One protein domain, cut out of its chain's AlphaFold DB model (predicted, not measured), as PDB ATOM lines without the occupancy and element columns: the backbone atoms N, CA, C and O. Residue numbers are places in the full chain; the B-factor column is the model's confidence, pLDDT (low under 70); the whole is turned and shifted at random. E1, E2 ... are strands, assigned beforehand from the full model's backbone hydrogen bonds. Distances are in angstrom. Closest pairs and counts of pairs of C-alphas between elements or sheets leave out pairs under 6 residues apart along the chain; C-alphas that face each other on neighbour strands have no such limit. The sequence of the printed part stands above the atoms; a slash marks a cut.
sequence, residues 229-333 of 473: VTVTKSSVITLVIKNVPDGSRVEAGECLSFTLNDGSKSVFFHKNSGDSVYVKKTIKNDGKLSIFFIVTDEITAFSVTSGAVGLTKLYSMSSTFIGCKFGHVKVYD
ATOM      1  N   VAL A 229     275.677 339.696 158.085       77.44
ATOM      2  CA  VAL A 229     276.135 340.873 158.831       77.44
ATOM      3  C   VAL A 229     276.826 340.427 160.113       77.44
ATOM      4  O   VAL A 229     276.206 339.842 161.003       77.44
ATOM      5  N   THR A 230     278.121 340.725 160.212       83.06
ATOM      6  CA  THR A 230     278.890 340.561 161.453       83.06
ATOM      7  C   THR A 230     278.643 341.772 162.346       83.06
ATOM      8  O   THR A 230     278.798 342.904 161.893       83.06
ATOM      9  N   VAL A 231     278.248 341.552 163.599       82.12
ATOM     10  CA  VAL A 231     277.919 342.642 164.526       82.12
ATOM     11  C   VAL A 231     279.191 343.264 165.092       82.12
ATOM     12  O   VAL A 231     280.024 342.587 165.698       82.12
ATOM     13  N   THR A 232     279.316 344.576 164.922       84.50
ATOM     14  CA  THR A 232     280.346 345.406 165.548       84.50
ATOM     15  C   THR A 232     279.867 345.945 166.898       84.50
ATOM     16  O   THR A 232     278.666 346.006 167.179       84.50
ATOM     17  N   LYS A 233     280.807 346.395 167.738       84.88
ATOM     18  CA  LYS A 233     280.479 347.356 168.801       84.88
ATOM     19  C   LYS A 233     279.893 348.619 168.153       84.88
ATOM     20  O   LYS A 233     280.287 348.967 167.044       84.88
ATOM     21  N   SER A 234     278.997 349.303 168.859       86.62
ATOM     22  CA  SER A 234     278.285 350.493 168.376       86.62
ATOM     23  C   SER A 234     277.259 350.190 167.275       86.62
ATOM     24  O   SER A 234     277.146 350.934 166.308       86.62
ATOM     25  N   SER A 235     276.492 349.106 167.428       83.81
ATOM     26  CA  SER A 235     275.446 348.683 166.481       83.81
ATOM     27  C   SER A 235     274.034 348.748 167.078       83.81
ATOM     28  O   SER A 235     273.837 348.534 168.273       83.81
ATOM     29  N   VAL A 236     273.030 348.964 166.227       80.56
ATOM     30  CA  VAL A 236     271.611 348.703 166.510       80.56
ATOM     31  C   VAL A 236     271.129 347.568 165.617       80.56
ATOM     32  O   VAL A 236     271.213 347.657 164.390       80.56
ATOM     33  N   ILE A 237     270.576 346.524 166.231       84.75
ATOM     34  CA  ILE A 237     269.900 345.426 165.534       84.75
ATOM     35  C   ILE A 237     268.399 345.560 165.780       84.75
ATOM     36  O   ILE A 237     267.961 345.614 166.927       84.75
ATOM     37  N   THR A 238     267.602 345.557 164.716       83.44
ATOM     38  CA  THR A 238     266.138 345.533 164.785       83.44
ATOM     39  C   THR A 238     265.628 344.243 164.157       83.44
ATOM     40  O   THR A 238     265.793 344.023 162.957       83.44
ATOM     41  N   LEU A 239     264.968 343.408 164.956       87.75
ATOM     42  CA  LEU A 239     264.195 342.262 164.482       87.75
ATOM     43  C   LEU A 239     262.744 342.701 164.285       87.75
ATOM     44  O   LEU A 239     262.054 342.976 165.264       87.75
ATOM     45  N   VAL A 240     262.272 342.751 163.038       85.25
ATOM     46  CA  VAL A 240     260.852 342.966 162.717       85.25
ATOM     47  C   VAL A 240     260.214 341.609 162.449       85.25
ATOM     48  O   VAL A 240     260.562 340.925 161.489       85.25
ATOM     49  N   ILE A 241     259.277 341.222 163.306       88.94
ATOM     50  CA  ILE A 241     258.640 339.905 163.321       88.94
ATOM     51  C   ILE A 241     257.194 340.062 162.850       88.94
ATOM     52  O   ILE A 241     256.488 340.958 163.315       88.94
ATOM     53  N   LYS A 242     256.744 339.203 161.929       89.56
ATOM     54  CA  LYS A 242     255.379 339.195 161.382       89.56
ATOM     55  C   LYS A 242     254.848 337.765 161.313       89.56
ATOM     56  O   LYS A 242     255.558 336.854 160.895       89.56
ATOM     57  N   ASN A 243     253.585 337.575 161.676       89.94
ATOM     58  CA  ASN A 243     252.869 336.294 161.622       89.94
ATOM     59  C   ASN A 243     253.559 335.130 162.367       89.94
ATOM     60  O   ASN A 243     253.364 333.969 162.015       89.94
ATOM     61  N   VAL A 244     254.369 335.432 163.387       90.31
ATOM     62  CA  VAL A 244     254.945 334.431 164.294       90.31
ATOM     63  C   VAL A 244     254.043 334.353 165.531       90.31
ATOM     64  O   VAL A 244     253.945 335.351 166.248       90.31
ATOM     65  N   PRO A 245     253.350 333.228 165.783       91.62
ATOM     66  CA  PRO A 245     252.483 333.099 166.948       91.62
ATOM     67  C   PRO A 245     253.296 332.940 168.239       91.62
ATOM     68  O   PRO A 245     254.429 332.449 168.223       91.62
ATOM     69  N   ASP A 246     252.692 333.309 169.365       93.50
ATOM     70  CA  ASP A 246     253.253 333.053 170.693       93.50
ATOM     71  C   ASP A 246     253.467 331.538 170.920       93.50
ATOM     72  O   ASP A 246     252.767 330.693 170.361       93.50
ATOM     73  N   GLY A 247     254.493 331.188 171.696       91.62
ATOM     74  CA  GLY A 247     255.022 329.827 171.830       91.62
ATOM     75  C   GLY A 247     256.049 329.426 170.759       91.62
ATOM     76  O   GLY A 247     256.709 328.401 170.919       91.62
ATOM     77  N   SER A 248     256.230 330.207 169.687       92.75
ATOM     78  CA  SER A 248     257.231 329.916 168.642       92.75
ATOM     79  C   SER A 248     258.667 330.186 169.104       92.75
ATOM     80  O   SER A 248     258.921 331.163 169.816       92.75
ATOM     81  N   ARG A 249     259.626 329.389 168.607       93.12
ATOM     82  CA  ARG A 249     261.071 329.660 168.730       93.12
ATOM     83  C   ARG A 249     261.607 330.300 167.452       93.12
ATOM     84  O   ARG A 249     261.482 329.730 166.372       93.12
ATOM     85  N   VAL A 250     262.258 331.449 167.571       90.44
ATOM     86  CA  VAL A 250     262.982 332.121 166.485       90.44
ATOM     87  C   VAL A 250     264.482 331.925 166.687       90.44
ATOM     88  O   VAL A 250     264.986 332.091 167.793       90.44
ATOM     89  N   GLU A 251     265.211 331.617 165.619       88.81
ATOM     90  CA  GLU A 251     266.675 331.561 165.604       88.81
ATOM     91  C   GLU A 251     267.229 332.494 164.537       88.81
ATOM     92  O   GLU A 251     267.024 332.268 163.346       88.81
ATOM     93  N   ALA A 252     267.944 333.534 164.955       84.19
ATOM     94  CA  ALA A 252     268.494 334.560 164.081       84.19
ATOM     95  C   ALA A 252     270.021 334.399 163.975       84.19
ATOM     96  O   ALA A 252     270.779 334.906 164.806       84.19
ATOM     97  N   GLY A 253     270.457 333.663 162.946       77.56
ATOM     98  CA  GLY A 253     271.868 333.389 162.672       77.56
ATOM     99  C   GLY A 253     272.611 332.667 163.805       77.56
ATOM    100  O   GLY A 253     272.061 331.818 164.522       77.56
ATOM    101  N   GLU A 254     273.887 333.022 163.954       79.00
ATOM    102  CA  GLU A 254     274.794 332.507 164.987       79.00
ATOM    103  C   GLU A 254     274.665 333.261 166.319       79.00
ATOM    104  O   GLU A 254     275.206 332.813 167.319       79.00
ATOM    105  N   CYS A 255     273.940 334.383 166.360       79.69
ATOM    106  CA  CYS A 255     273.880 335.275 167.522       79.69
ATOM    107  C   CYS A 255     272.842 334.862 168.577       79.69
ATOM    108  O   CYS A 255     273.138 334.805 169.772       79.69
ATOM    109  N   LEU A 256     271.600 334.616 168.142       88.44
ATOM    110  CA  LEU A 256     270.437 334.627 169.030       88.44
ATOM    111  C   LEU A 256     269.449 333.501 168.703       88.44
ATOM    112  O   LEU A 256     269.128 333.241 167.543       88.44
ATOM    113  N   SER A 257     268.907 332.885 169.748       90.94
ATOM    114  CA  SER A 257     267.643 332.149 169.725       90.94
ATOM    115  C   SER A 257     266.700 332.773 170.752       90.94
ATOM    116  O   SER A 257     267.161 333.252 171.783       90.94
ATOM    117  N   PHE A 258     265.389 332.759 170.531       93.19
ATOM    118  CA  PHE A 258     264.420 333.089 171.579       93.19
ATOM    119  C   PHE A 258     263.079 332.393 171.372       93.19
ATOM    120  O   PHE A 258     262.638 332.206 170.242       93.19
ATOM    121  N   THR A 259     262.416 332.046 172.472       94.88
ATOM    122  CA  THR A 259     261.009 331.629 172.477       94.88
ATOM    123  C   THR A 259     260.152 332.830 172.857       94.88
ATOM    124  O   THR A 259     260.417 333.485 173.867       94.88
ATOM    125  N   LEU A 260     259.140 333.134 172.046       93.94
ATOM    126  CA  LEU A 260     258.262 334.290 172.226       93.94
ATOM    127  C   LEU A 260     257.052 333.931 173.100       93.94
ATOM    128  O   LEU A 260     256.266 333.073 172.715       93.94
ATOM    129  N   ASN A 261     256.873 334.623 174.227       93.94
ATOM    130  CA  ASN A 261     255.654 334.628 175.059       93.94
ATOM    131  C   ASN A 261     255.105 333.258 175.535       93.94
ATOM    132  O   ASN A 261     253.954 333.184 175.976       93.94
ATOM    133  N   ASP A 262     255.891 332.181 175.498       90.50
ATOM    134  CA  ASP A 262     255.458 330.863 175.967       90.50
ATOM    135  C   ASP A 262     255.086 330.907 177.460       90.50
ATOM    136  O   ASP A 262     255.877 331.324 178.309       90.50
ATOM    137  N   GLY A 263     253.838 330.557 177.782       86.44
ATOM    138  CA  GLY A 263     253.298 330.712 179.138       86.44
ATOM    139  C   GLY A 263     253.455 332.135 179.701       86.44
ATOM    140  O   GLY A 263     253.859 332.277 180.853       86.44
ATOM    141  N   SER A 264     253.194 333.151 178.861       85.44
ATOM    142  CA  SER A 264     253.367 334.603 179.085       85.44
ATOM    143  C   SER A 264     254.803 335.115 179.284       85.44
ATOM    144  O   SER A 264     255.002 336.289 179.601       85.44
ATOM    145  N   LYS A 265     255.822 334.281 179.040       91.94
ATOM    146  CA  LYS A 265     257.240 334.631 179.229       91.94
ATOM    147  C   LYS A 265     257.996 334.515 177.913       91.94
ATOM    148  O   LYS A 265     257.854 333.533 177.195       91.94
ATOM    149  N   SER A 266     258.848 335.488 177.608       94.12
ATOM    150  CA  SER A 266     259.811 335.347 176.509       94.12
ATOM    151  C   SER A 266     261.168 334.911 177.058       94.12
ATOM    152  O   SER A 266     261.626 335.446 178.068       94.12
ATOM    153  N   VAL A 267     261.815 333.943 176.410       93.56
ATOM    154  CA  VAL A 267     263.111 333.386 176.839       93.56
ATOM    155  C   VAL A 267     264.131 333.623 175.740       93.56
ATOM    156  O   VAL A 267     263.979 333.085 174.647       93.56
ATOM    157  N   PHE A 268     265.165 334.415 176.018       92.44
ATOM    158  CA  PHE A 268     266.221 334.756 175.063       92.44
ATOM    159  C   PHE A 268     267.497 333.979 175.383       92.44
ATOM    160  O   PHE A 268     267.982 334.016 176.508       92.44
ATOM    161  N   PHE A 269     268.061 333.300 174.392       88.81
ATOM    162  CA  PHE A 269     269.303 332.546 174.487       88.81
ATOM    163  C   PHE A 269     270.343 333.156 173.547       88.81
ATOM    164  O   PHE A 269     270.243 333.064 172.318       88.81
ATOM    165  N   HIS A 270     271.346 333.796 174.138       83.94
ATOM    166  CA  HIS A 270     272.480 334.358 173.412       83.94
ATOM    167  C   HIS A 270     273.470 333.230 173.167       83.94
ATOM    168  O   HIS A 270     274.049 332.702 174.114       83.94
ATOM    169  N   LYS A 271     273.660 332.835 171.905       73.19
ATOM    170  CA  LYS A 271     274.362 331.586 171.556       73.19
ATOM    171  C   LYS A 271     275.838 331.567 171.995       73.19
ATOM    172  O   LYS A 271     276.385 330.493 172.210       73.19
ATOM    173  N   ASN A 272     276.436 332.742 172.214       70.62
ATOM    174  CA  ASN A 272     277.787 332.921 172.760       70.62
ATOM    175  C   ASN A 272     277.853 333.008 174.303       70.62
ATOM    176  O   ASN A 272     278.948 333.079 174.850       70.62
ATOM    177  N   SER A 273     276.716 333.055 175.008       70.12
ATOM    178  CA  SER A 273     276.655 333.356 176.452       70.12
ATOM    179  C   SER A 273     276.504 332.137 177.359       70.12
ATOM    180  O   SER A 273     276.723 332.264 178.557       70.12
ATOM    181  N   GLY A 274     276.039 330.999 176.834       65.75
ATOM    182  CA  GLY A 274     275.660 329.816 177.626       65.75
ATOM    183  C   GLY A 274     274.355 329.963 178.428       65.75
ATOM    184  O   GLY A 274     273.587 329.008 178.506       65.75
ATOM    185  N   ASP A 275     274.074 331.152 178.960       74.12
ATOM    186  CA  ASP A 275     272.893 331.443 179.778       74.12
ATOM    187  C   ASP A 275     271.665 331.918 178.978       74.12
ATOM    188  O   ASP A 275     271.744 332.374 177.831       74.12
ATOM    189  N   SER A 276     270.495 331.837 179.625       85.81
ATOM    190  CA  SER A 276     269.211 332.300 179.086       85.81
ATOM    191  C   SER A 276     268.579 333.405 179.938       85.81
ATOM    192  O   SER A 276     268.657 333.405 181.166       85.81
ATOM    193  N   VAL A 277     267.940 334.368 179.270       87.50
ATOM    194  CA  VAL A 277     267.344 335.564 179.872       87.50
ATOM    195  C   VAL A 277     265.821 335.465 179.836       87.50
ATOM    196  O   VAL A 277     265.216 335.361 178.767       87.50
ATOM    197  N   TYR A 278     265.195 335.527 181.012       92.06
ATOM    198  CA  TYR A 278     263.755 335.339 181.191       92.06
ATOM    199  C   TYR A 278     263.015 336.677 181.311       92.06
ATOM    200  O   TYR A 278     262.992 337.312 182.367       92.06
ATOM    201  N   VAL A 279     262.343 337.082 180.235       92.44
ATOM    202  CA  VAL A 279     261.522 338.294 180.176       92.44
ATOM    203  C   VAL A 279     260.099 337.955 180.625       92.44
ATOM    204  O   VAL A 279     259.320 337.354 179.888       92.44
ATOM    205  N   LYS A 280     259.763 338.341 181.865       88.75
ATOM    206  CA  LYS A 280     258.461 338.064 182.510       88.75
ATOM    207  C   LYS A 280     257.298 338.946 182.029       88.75
ATOM    208  O   LYS A 280     256.159 338.672 182.388       88.75
ATOM    209  N   LYS A 281     257.569 340.027 181.290       89.75
ATOM    210  CA  LYS A 281     256.535 340.881 180.686       89.75
ATOM    211  C   LYS A 281     256.204 340.346 179.293       89.75
ATOM    212  O   LYS A 281     257.109 340.260 178.464       89.75
ATOM    213  N   THR A 282     254.934 340.056 179.021       93.12
ATOM    214  CA  THR A 282     254.466 339.668 177.683       93.12
ATOM    215  C   THR A 282     254.861 340.729 176.658       93.12
ATOM    216  O   THR A 282     254.518 341.907 176.805       93.12
ATOM    217  N   ILE A 283     255.579 340.325 175.613       93.25
ATOM    218  CA  ILE A 283     255.904 341.191 174.481       93.25
ATOM    219  C   ILE A 283     254.637 341.341 173.639       93.25
ATOM    220  O   ILE A 283     253.966 340.354 173.348       93.25
ATOM    221  N   LYS A 284     254.282 342.567 173.253       92.31
ATOM    222  CA  LYS A 284     253.033 342.816 172.531       92.31
ATOM    223  C   LYS A 284     253.116 342.237 171.108       92.31
ATOM    224  O   LYS A 284     253.921 342.718 170.315       92.31
ATOM    225  N   ASN A 285     252.283 341.241 170.789       90.69
ATOM    226  CA  ASN A 285     252.287 340.514 169.512       90.69
ATOM    227  C   ASN A 285     250.921 340.570 168.793       90.69
ATOM    228  O   ASN A 285     250.194 339.580 168.728       90.69
ATOM    229  N   ASP A 286     250.580 341.715 168.194       88.31
ATOM    230  CA  ASP A 286     249.337 341.887 167.412       88.31
ATOM    231  C   ASP A 286     249.488 341.296 165.985       88.31
ATOM    232  O   ASP A 286     249.140 341.923 164.985       88.31
ATOM    233  N   GLY A 287     250.133 340.130 165.853       85.94
ATOM    234  CA  GLY A 287     250.571 339.556 164.572       85.94
ATOM    235  C   GLY A 287     251.784 340.258 163.936       85.94
ATOM    236  O   GLY A 287     252.330 339.763 162.947       85.94
ATOM    237  N   LYS A 288     252.245 341.377 164.506       89.31
ATOM    238  CA  LYS A 288     253.513 342.047 164.192       89.31
ATOM    239  C   LYS A 288     254.111 342.654 165.461       89.31
ATOM    240  O   LYS A 288     253.399 343.314 166.214       89.31
ATOM    241  N   LEU A 289     255.424 342.510 165.644       91.00
ATOM    242  CA  LEU A 289     256.189 343.186 166.699       91.00
ATOM    243  C   LEU A 289     257.613 343.526 166.238       91.00
ATOM    244  O   LEU A 289     258.079 343.016 165.215       91.00
ATOM    245  N   SER A 290     258.307 344.371 167.001       88.19
ATOM    246  CA  SER A 290     259.715 344.712 166.767       88.19
ATOM    247  C   SER A 290     260.523 344.602 168.056       88.19
ATOM    248  O   SER A 290     260.135 345.198 169.058       88.19
ATOM    249  N   ILE A 291     261.664 343.911 168.008       89.75
ATOM    250  CA  ILE A 291     262.641 343.849 169.105       89.75
ATOM    251  C   ILE A 291     263.905 344.587 168.666       89.75
ATOM    252  O   ILE A 291     264.439 344.320 167.589       89.75
ATOM    253  N   PHE A 292     264.380 345.504 169.501       86.94
ATOM    254  CA  PHE A 292     265.564 346.322 169.260       86.94
ATOM    255  C   PHE A 292     266.674 345.910 170.226       86.94
ATOM    256  O   PHE A 292     266.419 345.737 171.417       86.94
ATOM    257  N   PHE A 293     267.901 345.795 169.732       87.81
ATOM    258  CA  PHE A 293     269.097 345.538 170.528       87.81
ATOM    259  C   PHE A 293     270.090 346.664 170.270       87.81
ATOM    260  O   PHE A 293     270.526 346.850 169.133       87.81
ATOM    261  N   ILE A 294     270.441 347.407 171.315       85.12
ATOM    262  CA  ILE A 294     271.533 348.381 171.286       85.12
ATOM    263  C   ILE A 294     272.786 347.649 171.765       85.12
ATOM    264  O   ILE A 294     272.773 347.090 172.860       85.12
ATOM    265  N   VAL A 295     273.826 347.620 170.930       85.31
ATOM    266  CA  VAL A 295     275.058 346.847 171.131       85.31
ATOM    267  C   VAL A 295     276.238 347.797 171.322       85.31
ATOM    268  O   VAL A 295     276.773 348.360 170.364       85.31
ATOM    269  N   THR A 296     276.662 347.955 172.567       83.75
ATOM    270  CA  THR A 296     277.890 348.644 172.978       83.75
ATOM    271  C   THR A 296     278.811 347.612 173.648       83.75
ATOM    272  O   THR A 296     278.963 346.509 173.117       83.75
ATOM    273  N   ASP A 297     279.417 347.931 174.794       81.94
ATOM    274  CA  ASP A 297     280.022 346.936 175.695       81.94
ATOM    275  C   ASP A 297     278.954 346.100 176.434       81.94
ATOM    276  O   ASP A 297     279.238 344.994 176.895       81.94
ATOM    277  N   GLU A 298     277.704 346.574 176.454       83.62
ATOM    278  CA  GLU A 298     276.508 345.803 176.808       83.62
ATOM    279  C   GLU A 298     275.582 345.604 175.596       83.62
ATOM    280  O   GLU A 298     275.595 346.378 174.640       83.62
ATOM    281  N   ILE A 299     274.709 344.597 175.667       85.75
ATOM    282  CA  ILE A 299     273.486 344.513 174.868       85.75
ATOM    283  C   ILE A 299     272.308 344.910 175.752       85.75
ATOM    284  O   ILE A 299     271.943 344.172 176.669       85.75
ATOM    285  N   THR A 300     271.656 346.031 175.437       85.06
ATOM    286  CA  THR A 300     270.324 346.340 175.979       85.06
ATOM    287  C   THR A 300     269.249 345.969 174.961       85.06
ATOM    288  O   THR A 300     269.273 346.454 173.829       85.06
ATOM    289  N   ALA A 301     268.286 345.139 175.367       90.31
ATOM    290  CA  ALA A 301     267.148 344.744 174.539       90.31
ATOM    291  C   ALA A 301     265.882 345.541 174.899       90.31
ATOM    292  O   ALA A 301     265.577 345.724 176.079       90.31
ATOM    293  N   PHE A 302     265.109 345.958 173.894       89.62
ATOM    294  CA  PHE A 302     263.860 346.713 174.036       89.62
ATOM    295  C   PHE A 302     262.753 346.149 173.136       89.62
ATOM    296  O   PHE A 302     263.008 345.738 172.005       89.62
ATOM    297  N   SER A 303     261.507 346.198 173.603       91.50
ATOM    298  CA  SER A 303     260.309 345.983 172.777       91.50
ATOM    299  C   SER A 303     259.098 346.662 173.420       91.50
ATOM    300  O   SER A 303     259.141 347.050 174.587       91.50
ATOM    301  N   VAL A 304     257.992 346.789 172.689       86.81
ATOM    302  CA  VAL A 304     256.693 347.128 173.289       86.81
ATOM    303  C   VAL A 304     256.170 345.903 174.047       86.81
ATOM    304  O   VAL A 304     256.119 344.805 173.489       86.81
ATOM    305  N   THR A 305     255.786 346.073 175.312       88.81
ATOM    306  CA  THR A 305     255.142 345.028 176.130       88.81
ATOM    307  C   THR A 305     253.654 345.313 176.304       88.81
ATOM    308  O   THR A 305     253.235 346.470 176.269       88.81
ATOM    309  N   SER A 306     252.843 344.276 176.512       84.06
ATOM    310  CA  SER A 306     251.400 344.428 176.733       84.06
ATOM    311  C   SER A 306     251.113 345.374 177.909       84.06
ATOM    312  O   SER A 306     251.692 345.228 178.983       84.06
ATOM    313  N   GLY A 307     250.245 346.365 177.688       77.38
ATOM    314  CA  GLY A 307     249.905 347.402 178.672       77.38
ATOM    315  C   GLY A 307     250.894 348.574 178.793       77.38
ATOM    316  O   GLY A 307     250.602 349.511 179.528       77.38
ATOM    317  N   ALA A 308     252.029 348.571 178.083       76.69
ATOM    318  CA  ALA A 308     252.985 349.684 178.105       76.69
ATOM    319  C   ALA A 308     252.736 350.703 176.979       76.69
ATOM    320  O   ALA A 308     252.489 350.334 175.828       76.69
ATOM    321  N   VAL A 309     252.878 351.993 177.297       73.00
ATOM    322  CA  VAL A 309     252.869 353.089 176.315       73.00
ATOM    323  C   VAL A 309     254.308 353.353 175.862       73.00
ATOM    324  O   VAL A 309     255.022 354.148 176.463       73.00
ATOM    325  N   GLY A 310     254.744 352.657 174.809       76.81
ATOM    326  CA  GLY A 310     256.067 352.836 174.197       76.81
ATOM    327  C   GLY A 310     257.026 351.654 174.379       76.81
ATOM    328  O   GLY A 310     256.618 350.527 174.677       76.81
ATOM    329  N   LEU A 311     258.317 351.901 174.140       81.88
ATOM    330  CA  LEU A 311     259.375 350.895 174.261       81.88
ATOM    331  C   LEU A 311     259.726 350.640 175.730       81.88
ATOM    332  O   LEU A 311     259.979 351.562 176.494       81.88
ATOM    333  N   THR A 312     259.788 349.366 176.107       85.75
ATOM    334  CA  THR A 312     260.181 348.899 177.440       85.75
ATOM    335  C   THR A 312     261.510 348.151 177.348       85.75
ATOM    336  O   THR A 312     261.663 347.264 176.504       85.75
ATOM    337  N   LYS A 313     262.470 348.479 178.227       89.00
ATOM    338  CA  LYS A 313     263.708 347.701 178.404       89.00
ATOM    339  C   LYS A 313     263.348 346.296 178.895       89.00
ATOM    340  O   LYS A 313     262.682 346.143 179.918       89.00
ATOM    341  N   LEU A 314     263.767 345.282 178.145       87.81
ATOM    342  CA  LEU A 314     263.537 343.870 178.453       87.81
ATOM    343  C   LEU A 314     264.643 343.324 179.364       87.81
ATOM    344  O   LEU A 314     264.345 342.612 180.320       87.81
ATOM    345  N   TYR A 315     265.903 343.663 179.063       90.31
ATOM    346  CA  TYR A 315     267.097 343.319 179.845       90.31
ATOM    347  C   TYR A 315     268.325 344.136 179.401       90.31
ATOM    348  O   TYR A 315     268.300 344.798 178.363       90.31
ATOM    349  N   SER A 316     269.398 344.053 180.193       87.75
ATOM    350  CA  SER A 316     270.783 344.405 179.840       87.75
ATOM    351  C   SER A 316     271.692 343.227 180.185       87.75
ATOM    352  O   SER A 316     271.377 342.483 181.114       87.75
ATOM    353  N   MET A 317     272.806 343.071 179.474       83.50
ATOM    354  CA  MET A 317     273.889 342.132 179.799       83.50
ATOM    355  C   MET A 317     275.170 342.522 179.053       83.50
ATOM    356  O   MET A 317     275.090 343.232 178.053       83.50
ATOM    357  N   SER A 318     276.334 342.027 179.480       83.25
ATOM    358  CA  SER A 318     277.602 342.179 178.749       83.25
ATOM    359  C   SER A 318     277.478 341.730 177.285       83.25
ATOM    360  O   SER A 318     276.732 340.802 176.973       83.25
ATOM    361  N   SER A 319     278.193 342.386 176.367       73.69
ATOM    362  CA  SER A 319     277.967 342.223 174.927       73.69
ATOM    363  C   SER A 319     278.478 340.889 174.364       73.69
ATOM    364  O   SER A 319     279.655 340.714 174.054       73.69
ATOM    365  N   THR A 320     277.553 339.947 174.186       77.44
ATOM    366  CA  THR A 320     277.754 338.602 173.610       77.44
ATOM    367  C   THR A 320     277.695 338.579 172.076       77.44
ATOM    368  O   THR A 320     278.010 337.562 171.455       77.44
ATOM    369  N   PHE A 321     277.267 339.682 171.452       78.50
ATOM    370  CA  PHE A 321     277.034 339.787 170.010       78.50
ATOM    371  C   PHE A 321     278.261 340.269 169.227       78.50
ATOM    372  O   PHE A 321     278.309 340.047 168.024       78.50
ATOM    373  N   ILE A 322     279.258 340.908 169.845       80.56
ATOM    374  CA  ILE A 322     280.428 341.409 169.099       80.56
ATOM    375  C   ILE A 322     281.133 340.239 168.389       80.56
ATOM    376  O   ILE A 322     281.546 339.268 169.018       80.56
ATOM    377  N   GLY A 323     281.243 340.325 167.060       79.31
ATOM    378  CA  GLY A 323     281.801 339.271 166.207       79.31
ATOM    379  C   GLY A 323     280.845 338.118 165.862       79.31
ATOM    380  O   GLY A 323     281.224 337.250 165.077       79.31
ATOM    381  N   CYS A 324     279.615 338.094 166.389       80.56
ATOM    382  CA  CYS A 324     278.584 337.144 165.961       80.56
ATOM    383  C   CYS A 324     277.985 337.557 164.605       80.56
ATOM    384  O   CYS A 324     278.043 338.725 164.207       80.56
ATOM    385  N   LYS A 325     277.378 336.598 163.899       80.69
ATOM    386  CA  LYS A 325     276.757 336.815 162.588       80.69
ATOM    387  C   LYS A 325     275.239 336.699 162.619       80.69
ATOM    388  O   LYS A 325     274.692 335.631 162.913       80.69
ATOM    389  N   PHE A 326     274.559 337.769 162.214       76.69
ATOM    390  CA  PHE A 326     273.167 337.687 161.782       76.69
ATOM    391  C   PHE A 326     273.114 337.304 160.300       76.69
ATOM    392  O   PHE A 326     273.825 337.853 159.459       76.69
ATOM    393  N   GLY A 327     272.259 336.333 159.995       72.62
ATOM    394  CA  GLY A 327     272.115 335.752 158.666       72.62
ATOM    395  C   GLY A 327     270.747 335.100 158.524       72.62
ATOM    396  O   GLY A 327     269.739 335.692 158.907       72.62
ATOM    397  N   HIS A 328     270.705 333.863 158.021       73.88
ATOM    398  CA  HIS A 328     269.452 333.120 157.867       73.88
ATOM    399  C   HIS A 328     268.666 333.052 159.188       73.88
ATOM    400  O   HIS A 328     269.186 332.591 160.209       73.88
ATOM    401  N   VAL A 329     267.397 333.467 159.154       80.62
ATOM    402  CA  VAL A 329     266.485 333.367 160.300       80.62
ATOM    403  C   VAL A 329     265.571 332.164 160.129       80.62
ATOM    404  O   VAL A 329     264.999 331.957 159.060       80.62
ATOM    405  N   LYS A 330     265.422 331.380 161.193       85.19
ATOM    406  CA  LYS A 330     264.469 330.276 161.275       85.19
ATOM    407  C   LYS A 330     263.379 330.579 162.290       85.19
ATOM    408  O   LYS A 330     263.623 331.252 163.288       85.19
ATOM    409  N   VAL A 331     262.187 330.061 162.038       86.38
ATOM    410  CA  VAL A 331     261.040 330.107 162.943       86.38
ATOM    411  C   VAL A 331     260.496 328.693 163.065       86.38
ATOM    412  O   VAL A 331     260.148 328.070 162.062       86.38
ATOM    413  N   TYR A 332     260.411 328.214 164.296       87.62
ATOM    414  CA  TYR A 332     259.844 326.934 164.684       87.62
ATOM    415  C   TYR A 332     258.539 327.168 165.444       87.62
ATOM    416  O   TYR A 332     258.464 328.089 166.259       87.62
ATOM    417  N   ASP A 333     257.528 326.335 165.204       88.31
ATOM    418  CA  ASP A 333     256.328 326.314 166.041       88.31
ATOM    419  C   ASP A 333     256.634 325.780 167.456       88.31
ATOM    420  O   ASP A 333     257.747 325.334 167.760       88.31
TER     421      ASP A 333
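Overview. This is residues 229 to 333 of the 473 residues of the protein "EGF-like domain-containing protein" of Theileria parva (UniProt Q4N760). Two antiparallel sheets lie face to face as a sandwich, E1, E6, E7 and E8 in one layer and E5, E4, E3, E2 and E9 in the other, closest at the edge strands E5 and E8. The printed part has 105 residues with nine named strands, E1 to E9 along the chain, and no named helix: all strand. The sheet orders are E1 E6 E7 E8 and E5 E4 E3 E2 E9. The whole is compact, with a radius of gyration of the C-alphas of 12.8 A, and rounded, spanning 33 by 28 by 22 A.

Arrangement. Go first to E1, residues 235 to 242, an edge strand antiparallel to E6, residues 288 to 295; N 237 and O 293 are 2.9 A apart. E2, residues 249 to 252, E3, 256 to 262, E4, 265 to 270, and E5, 276 to 279, form a meander, each strand the antiparallel neighbour of the one before; look for N 258 and O 250 at 2.8 A, N 259 and O 267 at 2.9 A, and N 277 and O 268 at 2.8 A. E6, E7, residues 298 to 304, and E8, 311 to 318, form another, with N 302 and O 292 at 2.8 A and N 314 and O 301 at 2.8 A. E8 bends by 51 degrees at residue 314, and the closest C-alphas of E5 and E8, Val 279 and Leu 314, are 6.2 A apart. E9, residues 329 to 332, is antiparallel to E2, with N 330 and O 251 at 2.8 A.

Along the chain. Find C-alpha 235 at (275.446, 348.683, 166.481); from there E1 runs 22.8 A. E6 runs 23.1 A, E8 20.7 A and E7 20.2 A. E9 ends at C-alpha 332, (259.844, 326.934, 164.684).

Size, cuts and confidence. The C-alphas of Gly 307 and Gly 323, the two farthest apart, are 35.2 A apart. The printed part has no cut, no link is long, and residue 274 alone is under pLDDT 70.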